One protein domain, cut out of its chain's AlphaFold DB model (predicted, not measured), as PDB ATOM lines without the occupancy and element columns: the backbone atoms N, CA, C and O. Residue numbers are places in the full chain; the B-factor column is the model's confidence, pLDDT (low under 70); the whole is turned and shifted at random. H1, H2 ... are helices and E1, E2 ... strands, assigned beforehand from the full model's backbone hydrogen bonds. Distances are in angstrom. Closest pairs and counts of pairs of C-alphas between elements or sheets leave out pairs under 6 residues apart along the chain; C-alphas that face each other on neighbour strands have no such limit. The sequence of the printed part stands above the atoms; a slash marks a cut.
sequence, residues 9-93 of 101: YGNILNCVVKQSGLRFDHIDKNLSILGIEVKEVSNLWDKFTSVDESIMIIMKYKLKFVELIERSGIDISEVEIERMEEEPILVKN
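Overview. This is residues 9 to 93 of the 101 residues of an uncharacterized protein of viral metagenome (UniProt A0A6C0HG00). The printed part makes a loose U: H1, the strand hairpin E1-E2 and small H2 are spread along one side, and past a turn the long helix H3 folds back along the other; residues 45 to 52, of which 51 and 52 belong to H3, stand free. A second strand hairpin, E3-E4, follows beyond the end of H3, separate from the first. You have 85 residues with three named helices and four named strands, in the order H1 E1 E2 H2 H3 E3 E4; each two-stranded sheet is antiparallel, and the class is mixed, helices and strands. The whole is loose, radius of gyration of the C-alphas 15.4 A, spanning 42 by 34 by 24 A.

Arrangement. Begin at E1, residues 23 to 27, and E2, residues 31 to 35, an antiparallel hairpin at 150 degrees; N 25 and O 33 are 2.9 A apart, within hydrogen-bond range. Look next at H3, residues 51 to 72: its closest C-alpha pair with E2 is Phe 65 and Gly 35, 7.1 A. With residues 54 to 58 alone it touches H2, residues 39 to 42, closest C-alphas Ile 57 and Val 41, 7.5 A. H1, residues 9 to 19, and H3 only just touch, only at their ends, with 3 pairs of C-alphas within 8 A, the closest Val 16 and Ser 72, 6.4 A; they run opposite ways at a steep tilt of 56 degrees, and of H3 residue 72 alone takes part. The hairpin of E3, residues 78 to 81, and E4, residues 89 to 92, is antiparallel at 149 degrees, with N 91 and O 79 at 2.8 A; both strands are apart from E1 and E2. Every O i to N i+4 pair in H1 and H3 is within hydrogen-bond range; H2 is too short for one, and its single O i to N i+3 pair is not within range.

Along the chain. Find C-alpha 23 at (41.405, 114.343, 50.890), where E1 begins; E1 is 12.6 A long and E2 12.9 A. H3 runs 31.7 A from C-alpha 51 at (30.636, 90.874, 42.122), H1 15.4 A and H2 5.1 A. E3 and E4 are each 9.7 A, E4 ending at C-alpha 92, (23.515, 119.522, 40.654).

Size, cuts and confidence. The C-alphas farthest apart, Tyr 9 and Phe 48, are 44.4 A apart. The printed part has no cut, and no link is long. Confidence is low, pLDDT under 70, at residues 9 to 13, 28 to 31, 42 to 45 and 82 to 85.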
ATOM      1  N   TYR A   9      41.961 131.034  50.814       54.28
ATOM      2  CA  TYR A   9      40.776 130.174  50.743       54.28
ATOM      3  C   TYR A   9      41.093 128.697  50.475       54.28
ATOM      4  O   TYR A   9      40.458 127.821  51.063       54.28
ATOM      5  N   GLY A  10      42.084 128.400  49.632       60.38
ATOM      6  CA  GLY A  10      42.511 127.030  49.339       60.38
ATOM      7  C   GLY A  10      43.100 126.336  50.569       60.38
ATOM      8  O   GLY A  10      42.800 125.175  50.843       60.38
ATOM      9  N   ASN A  11      43.835 127.083  51.399       62.53
ATOM     10  CA  ASN A  11      44.351 126.582  52.674       62.53
ATOM     11  C   ASN A  11      43.238 126.280  53.689       62.53
ATOM     12  O   ASN A  11      43.291 125.251  54.366       62.53
ATOM     13  N   ILE A  12      42.214 127.133  53.776       65.25
ATOM     14  CA  ILE A  12      41.048 126.895  54.640       65.25
ATOM     15  C   ILE A  12      40.279 125.658  54.161       65.25
ATOM     16  O   ILE A  12      39.963 124.787  54.972       65.25
ATOM     17  N   LEU A  13      40.048 125.531  52.851       69.81
ATOM     18  CA  LEU A  13      39.368 124.376  52.265       69.81
ATOM     19  C   LEU A  13      40.148 123.077  52.515       69.81
ATOM     20  O   LEU A  13      39.569 122.082  52.947       69.81
ATOM     21  N   ASN A  14      41.472 123.100  52.342       71.69
ATOM     22  CA  ASN A  14      42.355 121.981  52.672       71.69
ATOM     23  C   ASN A  14      42.272 121.584  54.157       71.69
ATOM     24  O   ASN A  14      42.275 120.394  54.479       71.69
ATOM     25  N   CYS A  15      42.189 122.557  55.068       71.31
ATOM     26  CA  CYS A  15      42.026 122.299  56.500       71.31
ATOM     27  C   CYS A  15      40.671 121.653  56.819       71.31
ATOM     28  O   CYS A  15      40.641 120.646  57.528       71.31
ATOM     29  N   VAL A  16      39.573 122.179  56.266       74.38
ATOM     30  CA  VAL A  16      38.217 121.626  56.445       74.38
ATOM     31  C   VAL A  16      38.135 120.196  55.904       74.38
ATOM     32  O   VAL A  16      37.633 119.303  56.585       74.38
ATOM     33  N   VAL A  17      38.709 119.950  54.723       80.56
ATOM     34  CA  VAL A  17      38.756 118.627  54.084       80.56
ATOM     35  C   VAL A  17      39.572 117.625  54.902       80.56
ATOM     36  O   VAL A  17      39.113 116.510  55.147       80.56
ATOM     37  N   LYS A  18      40.750 118.014  55.401       77.50
ATOM     38  CA  LYS A  18      41.560 117.124  56.248       77.50
ATOM     39  C   LYS A  18      40.873 116.797  57.574       77.50
ATOM     40  O   LYS A  18      40.954 115.660  58.032       77.50
ATOM     41  N   GLN A  19      40.197 117.768  58.189       79.25
ATOM     42  CA  GLN A  19      39.475 117.567  59.452       79.25
ATOM     43  C   GLN A  19      38.240 116.672  59.294       79.25
ATOM     44  O   GLN A  19      37.894 115.950  60.227       79.25
ATOM     45  N   SER A  20      37.606 116.670  58.118       78.06
ATOM     46  CA  SER A  20      36.474 115.790  57.815       78.06
ATOM     47  C   SER A  20      36.887 114.371  57.414       78.06
ATOM     48  O   SER A  20      36.028 113.511  57.254       78.06
ATOM     49  N   GLY A  21      38.187 114.083  57.280       81.31
ATOM     50  CA  GLY A  21      38.684 112.775  56.838       81.31
ATOM     51  C   GLY A  21      38.558 112.541  55.329       81.31
ATOM     52  O   GLY A  21      38.736 111.410  54.871       81.31
ATOM     53  N   LEU A  22      38.260 113.596  54.569       86.19
ATOM     54  CA  LEU A  22      38.371 113.638  53.116       86.19
ATOM     55  C   LEU A  22      39.803 114.033  52.721       86.19
ATOM     56  O   LEU A  22      40.601 114.502  53.537       86.19
ATOM     57  N   ARG A  23      40.142 113.857  51.446       84.56
ATOM     58  CA  ARG A  23      41.405 114.343  50.890       84.56
ATOM     59  C   ARG A  23      41.223 114.915  49.497       84.56
ATOM     60  O   ARG A  23      40.346 114.468  48.760       84.56
ATOM     61  N   PHE A  24      42.099 115.852  49.150       81.75
ATOM     62  CA  PHE A  24      42.354 116.209  47.765       81.75
ATOM     63  C   PHE A  24      43.506 115.358  47.228       81.75
ATOM     64  O   PHE A  24      44.582 115.344  47.822       81.75
ATOM     65  N   ASP A  25      43.271 114.657  46.123       79.75
ATOM     66  CA  ASP A  25      44.315 114.042  45.302       79.75
ATOM     67  C   ASP A  25      44.488 114.863  44.031       79.75
ATOM     68  O   ASP A  25      43.537 115.044  43.270       79.75
ATOM     69  N   HIS A  26      45.696 115.370  43.797       75.81
ATOM     70  CA  HIS A  26      45.984 116.143  42.597       75.81
ATOM     71  C   HIS A  26      46.086 115.218  41.378       75.81
ATOM     72  O   HIS A  26      46.830 114.238  41.393       75.81
ATOM     73  N   ILE A  27      45.356 115.553  40.318       71.69
ATOM     74  CA  ILE A  27      45.529 114.990  38.977       71.69
ATOM     75  C   ILE A  27      46.266 116.035  38.126       71.69
ATOM     76  O   ILE A  27      46.230 117.228  38.415       71.69
ATOM     77  N   ASP A  28      46.930 115.584  37.063       69.69
ATOM     78  CA  ASP A  28      47.540 116.426  36.031       69.69
ATOM     79  C   ASP A  28      46.688 117.664  35.646       69.69
ATOM     80  O   ASP A  28      45.456 117.632  35.653       69.69
ATOM     81  N   LYS A  29      47.365 118.757  35.268       66.44
ATOM     82  CA  LYS A  29      46.780 120.033  34.801       66.44
ATOM     83  C   LYS A  29      45.810 120.731  35.776       66.44
ATOM     84  O   LYS A  29      44.719 121.126  35.376       66.44
ATOM     85  N   ASN A  30      46.227 120.986  37.021       61.56
ATOM     86  CA  ASN A  30      45.445 121.735  38.030       61.56
ATOM     87  C   ASN A  30      44.085 121.102  38.379       61.56
ATOM     88  O   ASN A  30      43.177 121.787  38.854       61.56
ATOM     89  N   LEU A  31      43.930 119.802  38.143       68.88
ATOM     90  CA  LEU A  31      42.736 119.063  38.522       68.88
ATOM     91  C   LEU A  31      42.961 118.423  39.888       68.88
ATOM     92  O   LEU A  31      44.068 118.054  40.263       68.88
ATOM     93  N   SER A  32      41.911 118.304  40.686       74.31
ATOM     94  CA  SER A  32      42.000 117.636  41.982       74.31
ATOM     95  C   SER A  32      40.723 116.862  42.256       74.31
ATOM     96  O   SER A  32      39.622 117.355  42.011       74.31
ATOM     97  N   ILE A  33      40.875 115.640  42.754       80.75
ATOM     98  CA  ILE A  33      39.783 114.794  43.222       80.75
ATOM     99  C   ILE A  33      39.578 115.082  44.698       80.75
ATOM    100  O   ILE A  33      40.492 114.876  45.488       80.75
ATOM    101  N   LEU A  34      38.369 115.476  45.081       84.19
ATOM    102  CA  LEU A  34      37.928 115.402  46.469       84.19
ATOM    103  C   LEU A  34      37.356 114.007  46.731       84.19
ATOM    104  O   LEU A  34      36.389 113.607  46.085       84.19
ATOM    105  N   GLY A  35      37.930 113.260  47.670       87.88
ATOM    106  CA  GLY A  35      37.507 111.881  47.889       87.88
ATOM    107  C   GLY A  35      38.086 111.210  49.126       87.88
ATOM    108  O   GLY A  35      38.641 111.846  50.021       87.88
ATOM    109  N   ILE A  36      37.932 109.886  49.158       88.44
ATOM    110  CA  ILE A  36      38.503 108.985  50.159       88.44
ATOM    111  C   ILE A  36      39.297 107.918  49.407       88.44
ATOM    112  O   ILE A  36      38.808 107.361  48.425       88.44
ATOM    113  N   GLU A  37      40.489 107.581  49.892       85.31
ATOM    114  CA  GLU A  37      41.210 106.408  49.397       85.31
ATOM    115  C   GLU A  37      40.572 105.121  49.884       85.31
ATOM    116  O   GLU A  37      40.406 104.918  51.090       85.31
ATOM    117  N   VAL A  38      40.305 104.205  48.958       84.56
ATOM    118  CA  VAL A  38      39.744 102.903  49.299       84.56
ATOM    119  C   VAL A  38      40.732 101.797  48.948       84.56
ATOM    120  O   VAL A  38      40.648 101.166  47.898       84.56
ATOM    121  N   LYS A  39      41.656 101.515  49.874       80.31
ATOM    122  CA  LYS A  39      42.648 100.426  49.739       80.31
ATOM    123  C   LYS A  39      42.019  99.032  49.632       80.31
ATOM    124  O   LYS A  39      42.628  98.093  49.134       80.31
ATOM    125  N   GLU A  40      40.796  98.877  50.130       75.56
ATOM    126  CA  GLU A  40      40.039  97.629  50.003       75.56
ATOM    127  C   GLU A  40      39.629  97.374  48.548       75.56
ATOM    128  O   GLU A  40      39.633  96.224  48.126       75.56
ATOM    129  N   VAL A  41      39.355  98.437  47.778       72.94
ATOM    130  CA  VAL A  41      38.968  98.359  46.362       72.94
ATOM    131  C   VAL A  41      40.183  98.157  45.460       72.94
ATOM    132  O   VAL A  41      40.097  97.386  44.511       72.94
ATOM    133  N   SER A  42      41.337  98.760  45.771       69.38
ATOM    134  CA  SER A  42      42.570  98.518  45.001       69.38
ATOM    135  C   SER A  42      42.992  97.045  45.031       69.38
ATOM    136  O   SER A  42      43.461  96.516  44.032       69.38
ATOM    137  N   ASN A  43      42.746  96.360  46.151       65.75
ATOM    138  CA  ASN A  43      43.067  94.943  46.329       65.75
ATOM    139  C   ASN A  43      42.033  93.982  45.711       65.75
ATOM    140  O   ASN A  43      42.239  92.770  45.777       65.75
ATOM    141  N   LEU A  44      40.919  94.485  45.159       69.38
ATOM    142  CA  LEU A  44      39.916  93.640  44.496       69.38
ATOM    143  C   LEU A  44      40.443  93.044  43.190       69.38
ATOM    144  O   LEU A  44      40.013  91.964  42.807       69.38
ATOM    145  N   TRP A  45      41.391  93.711  42.530       68.06
ATOM    146  CA  TRP A  45      42.012  93.203  41.304       68.06
ATOM    147  C   TRP A  45      42.906  91.985  41.555       68.06
ATOM    148  O   TRP A  45      43.000  91.101  40.706       68.06
ATOM    149  N   ASP A  46      43.505  91.908  42.744       71.94
ATOM    150  CA  ASP A  46      44.467  90.866  43.116       71.94
ATOM    151  C   ASP A  46      43.822  89.675  43.846       71.94
ATOM    152  O   ASP A  46      44.510  88.734  44.255       71.94
ATOM    153  N   LYS A  47      42.498  89.698  44.050       75.00
ATOM    154  CA  LYS A  47      41.760  88.671  44.797       75.00
ATOM    155  C   LYS A  47      40.518  88.228  44.037       75.00
ATOM    156  O   LYS A  47      39.772  89.040  43.504       75.00
ATOM    157  N   PHE A  48      40.236  86.927  44.060       76.69
ATOM    158  CA  PHE A  48      38.919  86.431  43.660       76.69
ATOM    159  C   PHE A  48      37.886  86.855  44.708       76.69
ATOM    160  O   PHE A  48      37.797  86.249  45.774       76.69
ATOM    161  N   THR A  49      37.110  87.886  44.387       78.62
ATOM    162  CA  THR A  49      35.951  88.344  45.160       78.62
ATOM    163  C   THR A  49      34.694  88.236  44.293       78.62
ATOM    164  O   THR A  49      34.761  88.303  43.062       78.62
ATOM    165  N   SER A  50      33.528  88.056  44.916       87.31
ATOM    166  CA  SER A  50      32.262  88.081  44.183       87.31
ATOM    167  C   SER A  50      31.904  89.499  43.715       87.31
ATOM    168  O   SER A  50      32.265  90.508  44.329       87.31
ATOM    169  N   VAL A  51      31.148  89.588  42.621       84.88
ATOM    170  CA  VAL A  51      30.636  90.874  42.122       84.88
ATOM    171  C   VAL A  51      29.780  91.563  43.189       84.88
ATOM    172  O   VAL A  51      29.940  92.760  43.419       84.88
ATOM    173  N   ASP A  52      28.940  90.806  43.898       89.69
ATOM    174  CA  ASP A  52      28.076  91.337  44.957       89.69
ATOM    175  C   ASP A  52      28.882  91.941  46.112       89.69
ATOM    176  O   ASP A  52      28.588  93.047  46.567       89.69
ATOM    177  N   GLU A  53      29.943  91.263  46.553       86.50
ATOM    178  CA  GLU A  53      30.829  91.758  47.609       86.50
ATOM    179  C   GLU A  53      31.555  93.040  47.168       86.50
ATOM    180  O   GLU A  53      31.631  94.005  47.932       86.50
ATOM    181  N   SER A  54      31.991  93.106  45.906       85.56
ATOM    182  CA  SER A  54      32.597  94.318  45.336       85.56
ATOM    183  C   SER A  54      31.617  95.491  45.329       85.56
ATOM    184  O   SER A  54      31.955  96.596  45.759       85.56
ATOM    185  N   ILE A  55      30.381  95.253  44.880       88.19
ATOM    186  CA  ILE A  55      29.323  96.268  44.853       88.19
ATOM    187  C   ILE A  55      29.008  96.746  46.272       88.19
ATOM    188  O   ILE A  55      28.902  97.952  46.497       88.19
ATOM    189  N   MET A  56      28.908  95.836  47.244       90.50
ATOM    190  CA  MET A  56      28.669  96.189  48.645       90.50
ATOM    191  C   MET A  56      29.771  97.087  49.213       90.50
ATOM    192  O   MET A  56      29.465  98.085  49.872       90.50
ATOM    193  N   ILE A  57      31.040  96.773  48.937       88.12
ATOM    194  CA  ILE A  57      32.179  97.597  49.363       88.12
ATOM    195  C   ILE A  57      32.072  98.993  48.739       88.12
ATOM    196  O   ILE A  57      32.124  99.991  49.458       88.12
ATOM    197  N   ILE A  58      31.851  99.084  47.426       88.00
ATOM    198  CA  ILE A  58      31.728 100.369  46.722       88.00
ATOM    199  C   ILE A  58      30.574 101.200  47.303       88.00
ATOM    200  O   ILE A  58      30.757 102.381  47.603       88.00
ATOM    201  N   MET A  59      29.401 100.597  47.513       89.94
ATOM    202  CA  MET A  59      28.232 101.291  48.065       89.94
ATOM    203  C   MET A  59      28.473 101.797  49.488       89.94
ATOM    204  O   MET A  59      28.141 102.942  49.797       89.94
ATOM    205  N   LYS A  60      29.121 100.990  50.337       91.50
ATOM    206  CA  LYS A  60      29.512 101.392  51.695       91.50
ATOM    207  C   LYS A  60      30.375 102.657  51.681       91.50
ATOM    208  O   LYS A  60      30.141 103.566  52.475       91.50
ATOM    209  N   TYR A  61      31.351 102.744  50.776       90.56
ATOM    210  CA  TYR A  61      32.211 103.928  50.680       90.56
ATOM    211  C   TYR A  61      31.525 105.134  50.048       90.56
ATOM    212  O   TYR A  61      31.802 106.254  50.471       90.56
ATOM    213  N   LYS A  62      30.595 104.934  49.106       89.88
ATOM    214  CA  LYS A  62      29.766 106.029  48.581       89.88
ATOM    215  C   LYS A  62      28.931 106.680  49.681       89.88
ATOM    216  O   LYS A  62      28.934 107.901  49.787       89.88
ATOM    217  N   LEU A  63      28.278 105.878  50.524       90.56
ATOM    218  CA  LEU A  63      27.521 106.386  51.674       90.56
ATOM    219  C   LEU A  63      28.431 107.126  52.655       90.56
ATOM    220  O   LEU A  63      28.140 108.255  53.036       90.56
ATOM    221  N   LYS A  64      29.584 106.532  52.986       90.31
ATOM    222  CA  LYS A  64      30.575 107.167  53.858       90.31
ATOM    223  C   LYS A  64      31.038 108.521  53.313       90.31
ATOM    224  O   LYS A  64      31.166 109.461  54.082       90.31
ATOM    225  N   PHE A  65      31.292 108.635  52.010       89.31
ATOM    226  CA  PHE A  65      31.682 109.903  51.391       89.31
ATOM    227  C   PHE A  65      30.612 110.983  51.569       89.31
ATOM    228  O   PHE A  65      30.946 112.090  51.983       89.31
ATOM    229  N   VAL A  66      29.341 110.651  51.320       87.88
ATOM    230  CA  VAL A  66      28.223 111.589  51.509       87.88
ATOM    231  C   VAL A  66      28.156 112.063  52.963       87.88
ATOM    232  O   VAL A  66      28.126 113.267  53.200       87.88
ATOM    233  N   GLU A  67      28.258 111.150  53.933       88.94
ATOM    234  CA  GLU A  67      28.281 111.513  55.358       88.94
ATOM    235  C   GLU A  67      29.440 112.459  55.716       88.94
ATOM    236  O   GLU A  67      29.277 113.368  56.530       88.94
ATOM    237  N   LEU A  68      30.630 112.251  55.141       88.12
ATOM    238  CA  LEU A  68      31.783 113.115  55.404       88.12
ATOM    239  C   LEU A  68      31.610 114.507  54.789       88.12
ATOM    240  O   LEU A  68      31.978 115.495  55.425       88.12
ATOM    241  N   ILE A  69      31.032 114.593  53.589       86.81
ATOM    242  CA  ILE A  69      30.720 115.869  52.942       86.81
ATOM    243  C   ILE A  69      29.704 116.651  53.775       86.81
ATOM    244  O   ILE A  69      29.981 117.793  54.139       86.81
ATOM    245  N   GLU A  70      28.593 116.027  54.171       85.56
ATOM    246  CA  GLU A  70      27.566 116.665  55.007       85.56
ATOM    247  C   GLU A  70      28.150 117.197  56.323       85.56
ATOM    248  O   GLU A  70      27.866 118.323  56.732       85.56
ATOM    249  N   ARG A  71      29.031 116.423  56.969       85.38
ATOM    250  CA  ARG A  71      29.707 116.836  58.212       85.38
ATOM    251  C   ARG A  71      30.737 117.938  58.011       85.38
ATOM    252  O   ARG A  71      30.993 118.697  58.942       85.38
ATOM    253  N   SER A  72      31.360 118.002  56.838       82.56
ATOM    254  CA  SER A  72      32.382 119.006  56.534       82.56
ATOM    255  C   SER A  72      31.806 120.406  56.312       82.56
ATOM    256  O   SER A  72      32.555 121.378  56.352       82.56
ATOM    257  N   GLY A  73      30.494 120.517  56.069       80.00
ATOM    258  CA  GLY A  73      29.857 121.777  55.684       80.00
ATOM    259  C   GLY A  73      30.257 122.264  54.287       80.00
ATOM    260  O   GLY A  73      29.965 123.405  53.939       80.00
ATOM    261  N   ILE A  74      30.936 121.424  53.495       80.12
ATOM    262  CA  ILE A  74      31.262 121.711  52.098       80.12
ATOM    263  C   ILE A  74      29.983 121.580  51.275       80.12
ATOM    264  O   ILE A  74      29.363 120.517  51.234       80.12
ATOM    265  N   ASP A  75      29.619 122.659  50.592       79.25
ATOM    266  CA  ASP A  75      28.501 122.657  49.661       79.25
ATOM    267  C   ASP A  75      28.950 122.115  48.296       79.25
ATOM    268  O   ASP A  75      29.743 122.738  47.590       79.25
ATOM    269  N   ILE A  76      28.456 120.925  47.947       78.31
ATOM    270  CA  ILE A  76      28.590 120.324  46.611       78.31
ATOM    271  C   ILE A  76      27.238 120.229  45.896       78.31
ATOM    272  O   ILE A  76      27.099 119.469  44.939       78.31
ATOM    273  N   SER A  77      26.215 120.948  46.371       79.19
ATOM    274  CA  SER A  77      24.874 120.892  45.783       79.19
ATOM    275  C   SER A  77      24.852 121.381  44.337       79.19
ATOM    276  O   SER A  77      24.031 120.923  43.537       79.19
ATOM    277  N   GLU A  78      25.802 122.243  43.983       80.75
ATOM    278  CA  GLU A  78      26.001 122.773  42.648       80.75
ATOM    279  C   GLU A  78      27.502 122.891  42.361       80.75
ATOM    280  O   GLU A  78      28.236 123.593  43.053       80.75
ATOM    281  N   VAL A  79      27.977 122.151  41.357       77.75
ATOM    282  CA  VAL A  79      29.392 122.105  40.978       77.75
ATOM    283  C   VAL A  79      29.524 122.352  39.485       77.75
ATOM    284  O   VAL A  79      28.867 121.705  38.672       77.75
ATOM    285  N   GLU A  80      30.418 123.262  39.120       75.56
ATOM    286  CA  GLU A  80      30.798 123.499  37.733       75.56
ATOM    287  C   GLU A  80      31.921 122.535  37.320       75.56
ATOM    288  O   GLU A  80      33.038 122.552  37.865       75.56
ATOM    289  N   ILE A  81      31.597 121.656  36.369       71.50
ATOM    290  CA  ILE A  81      32.527 120.689  35.787       71.50
ATOM    291  C   ILE A  81      33.064 121.271  34.485       71.50
ATOM    292  O   ILE A  81      32.327 121.423  33.509       71.50
ATOM    293  N   GLU A  82      34.363 121.552  34.465       68.25
ATOM    294  CA  GLU A  82      35.067 121.914  33.239       68.25
ATOM    295  C   GLU A  82      35.190 120.701  32.316       68.25
ATOM    296  O   GLU A  82      35.507 119.589  32.753       68.25
ATOM    297  N   ARG A  83      34.945 120.916  31.023       66.25
ATOM    298  CA  ARG A  83      35.067 119.896  29.980       66.25
ATOM    299  C   ARG A  83      36.221 120.279  29.059       66.25
ATOM    300  O   ARG A  83      36.451 121.454  28.814       66.25
ATOM    301  N   MET A  84      36.959 119.287  28.557       64.19
ATOM    302  CA  MET A  84      38.197 119.541  27.799       64.19
ATOM    303  C   MET A  84      37.995 120.361  26.516       64.19
ATOM    304  O   MET A  84      38.903 121.089  26.131       64.19
ATOM    305  N   GLU A  85      36.842 120.242  25.858       69.69
ATOM    306  CA  GLU A  85      36.574 120.893  24.565       69.69
ATOM    307  C   GLU A  85      35.201 121.584  24.509       69.69
ATOM    308  O   GLU A  85      34.758 122.005  23.444       69.69
ATOM    309  N   GLU A  86      34.502 121.694  25.640       78.94
ATOM    310  CA  GLU A  86      33.141 122.233  25.697       78.94
ATOM    311  C   GLU A  86      32.992 123.236  26.841       78.94
ATOM    312  O   GLU A  86      33.809 123.268  27.763       78.94
ATOM    313  N   GLU A  87      31.924 124.035  26.784       77.94
ATOM    314  CA  GLU A  87      31.550 124.943  27.867       77.94
ATOM    315  C   GLU A  87      31.395 124.172  29.191       77.94
ATOM    316  O   GLU A  87      30.895 123.033  29.191       77.94
ATOM    317  N   PRO A  88      31.807 124.770  30.325       77.81
ATOM    318  CA  PRO A  88      31.579 124.181  31.630       77.81
ATOM    319  C   PRO A  88      30.098 123.870  31.841       77.81
ATOM    320  O   PRO A  88      29.208 124.626  31.444       77.81
ATOM    321  N   ILE A  89      29.827 122.734  32.477       81.38
ATOM    322  CA  ILE A  89      28.460 122.329  32.793       81.38
ATOM    323  C   ILE A  89      28.212 122.444  34.289       81.38
ATOM    324  O   ILE A  89      29.015 122.011  35.116       81.38
ATOM    325  N   LEU A  90      27.052 122.994  34.627       81.25
ATOM    326  CA  LEU A  90      26.574 123.049  35.995       81.25
ATOM    327  C   LEU A  90      25.915 121.714  36.344       81.25
ATOM    328  O   LEU A  90      24.893 121.341  35.763       81.25
ATOM    329  N   VAL A  91      26.502 120.985  37.285       80.31
ATOM    330  CA  VAL A  91      25.977 119.706  37.761       80.31
ATOM    331  C   VAL A  91      25.441 119.880  39.168       80.31
ATOM    332  O   VAL A  91      26.139 120.339  40.069       80.31
ATOM    333  N   LYS A  92      24.183 119.481  39.355       81.88
ATOM    334  CA  LYS A  92      23.515 119.522  40.654       81.88
ATOM    335  C   LYS A  92      23.649 118.184  41.356       81.88
ATOM    336  O   LYS A  92      23.316 117.161  40.760       81.88
ATOM    337  N   ASN A  93      24.092 118.211  42.611       76.62
ATOM    338  CA  ASN A  93      24.315 117.039  43.459       76.62
ATOM    339  C   ASN A  93      25.056 115.909  42.712       76.62
ATOM    340  O   ASN A  93      24.486 114.826  42.527       76.62
TER     341      ASN A  93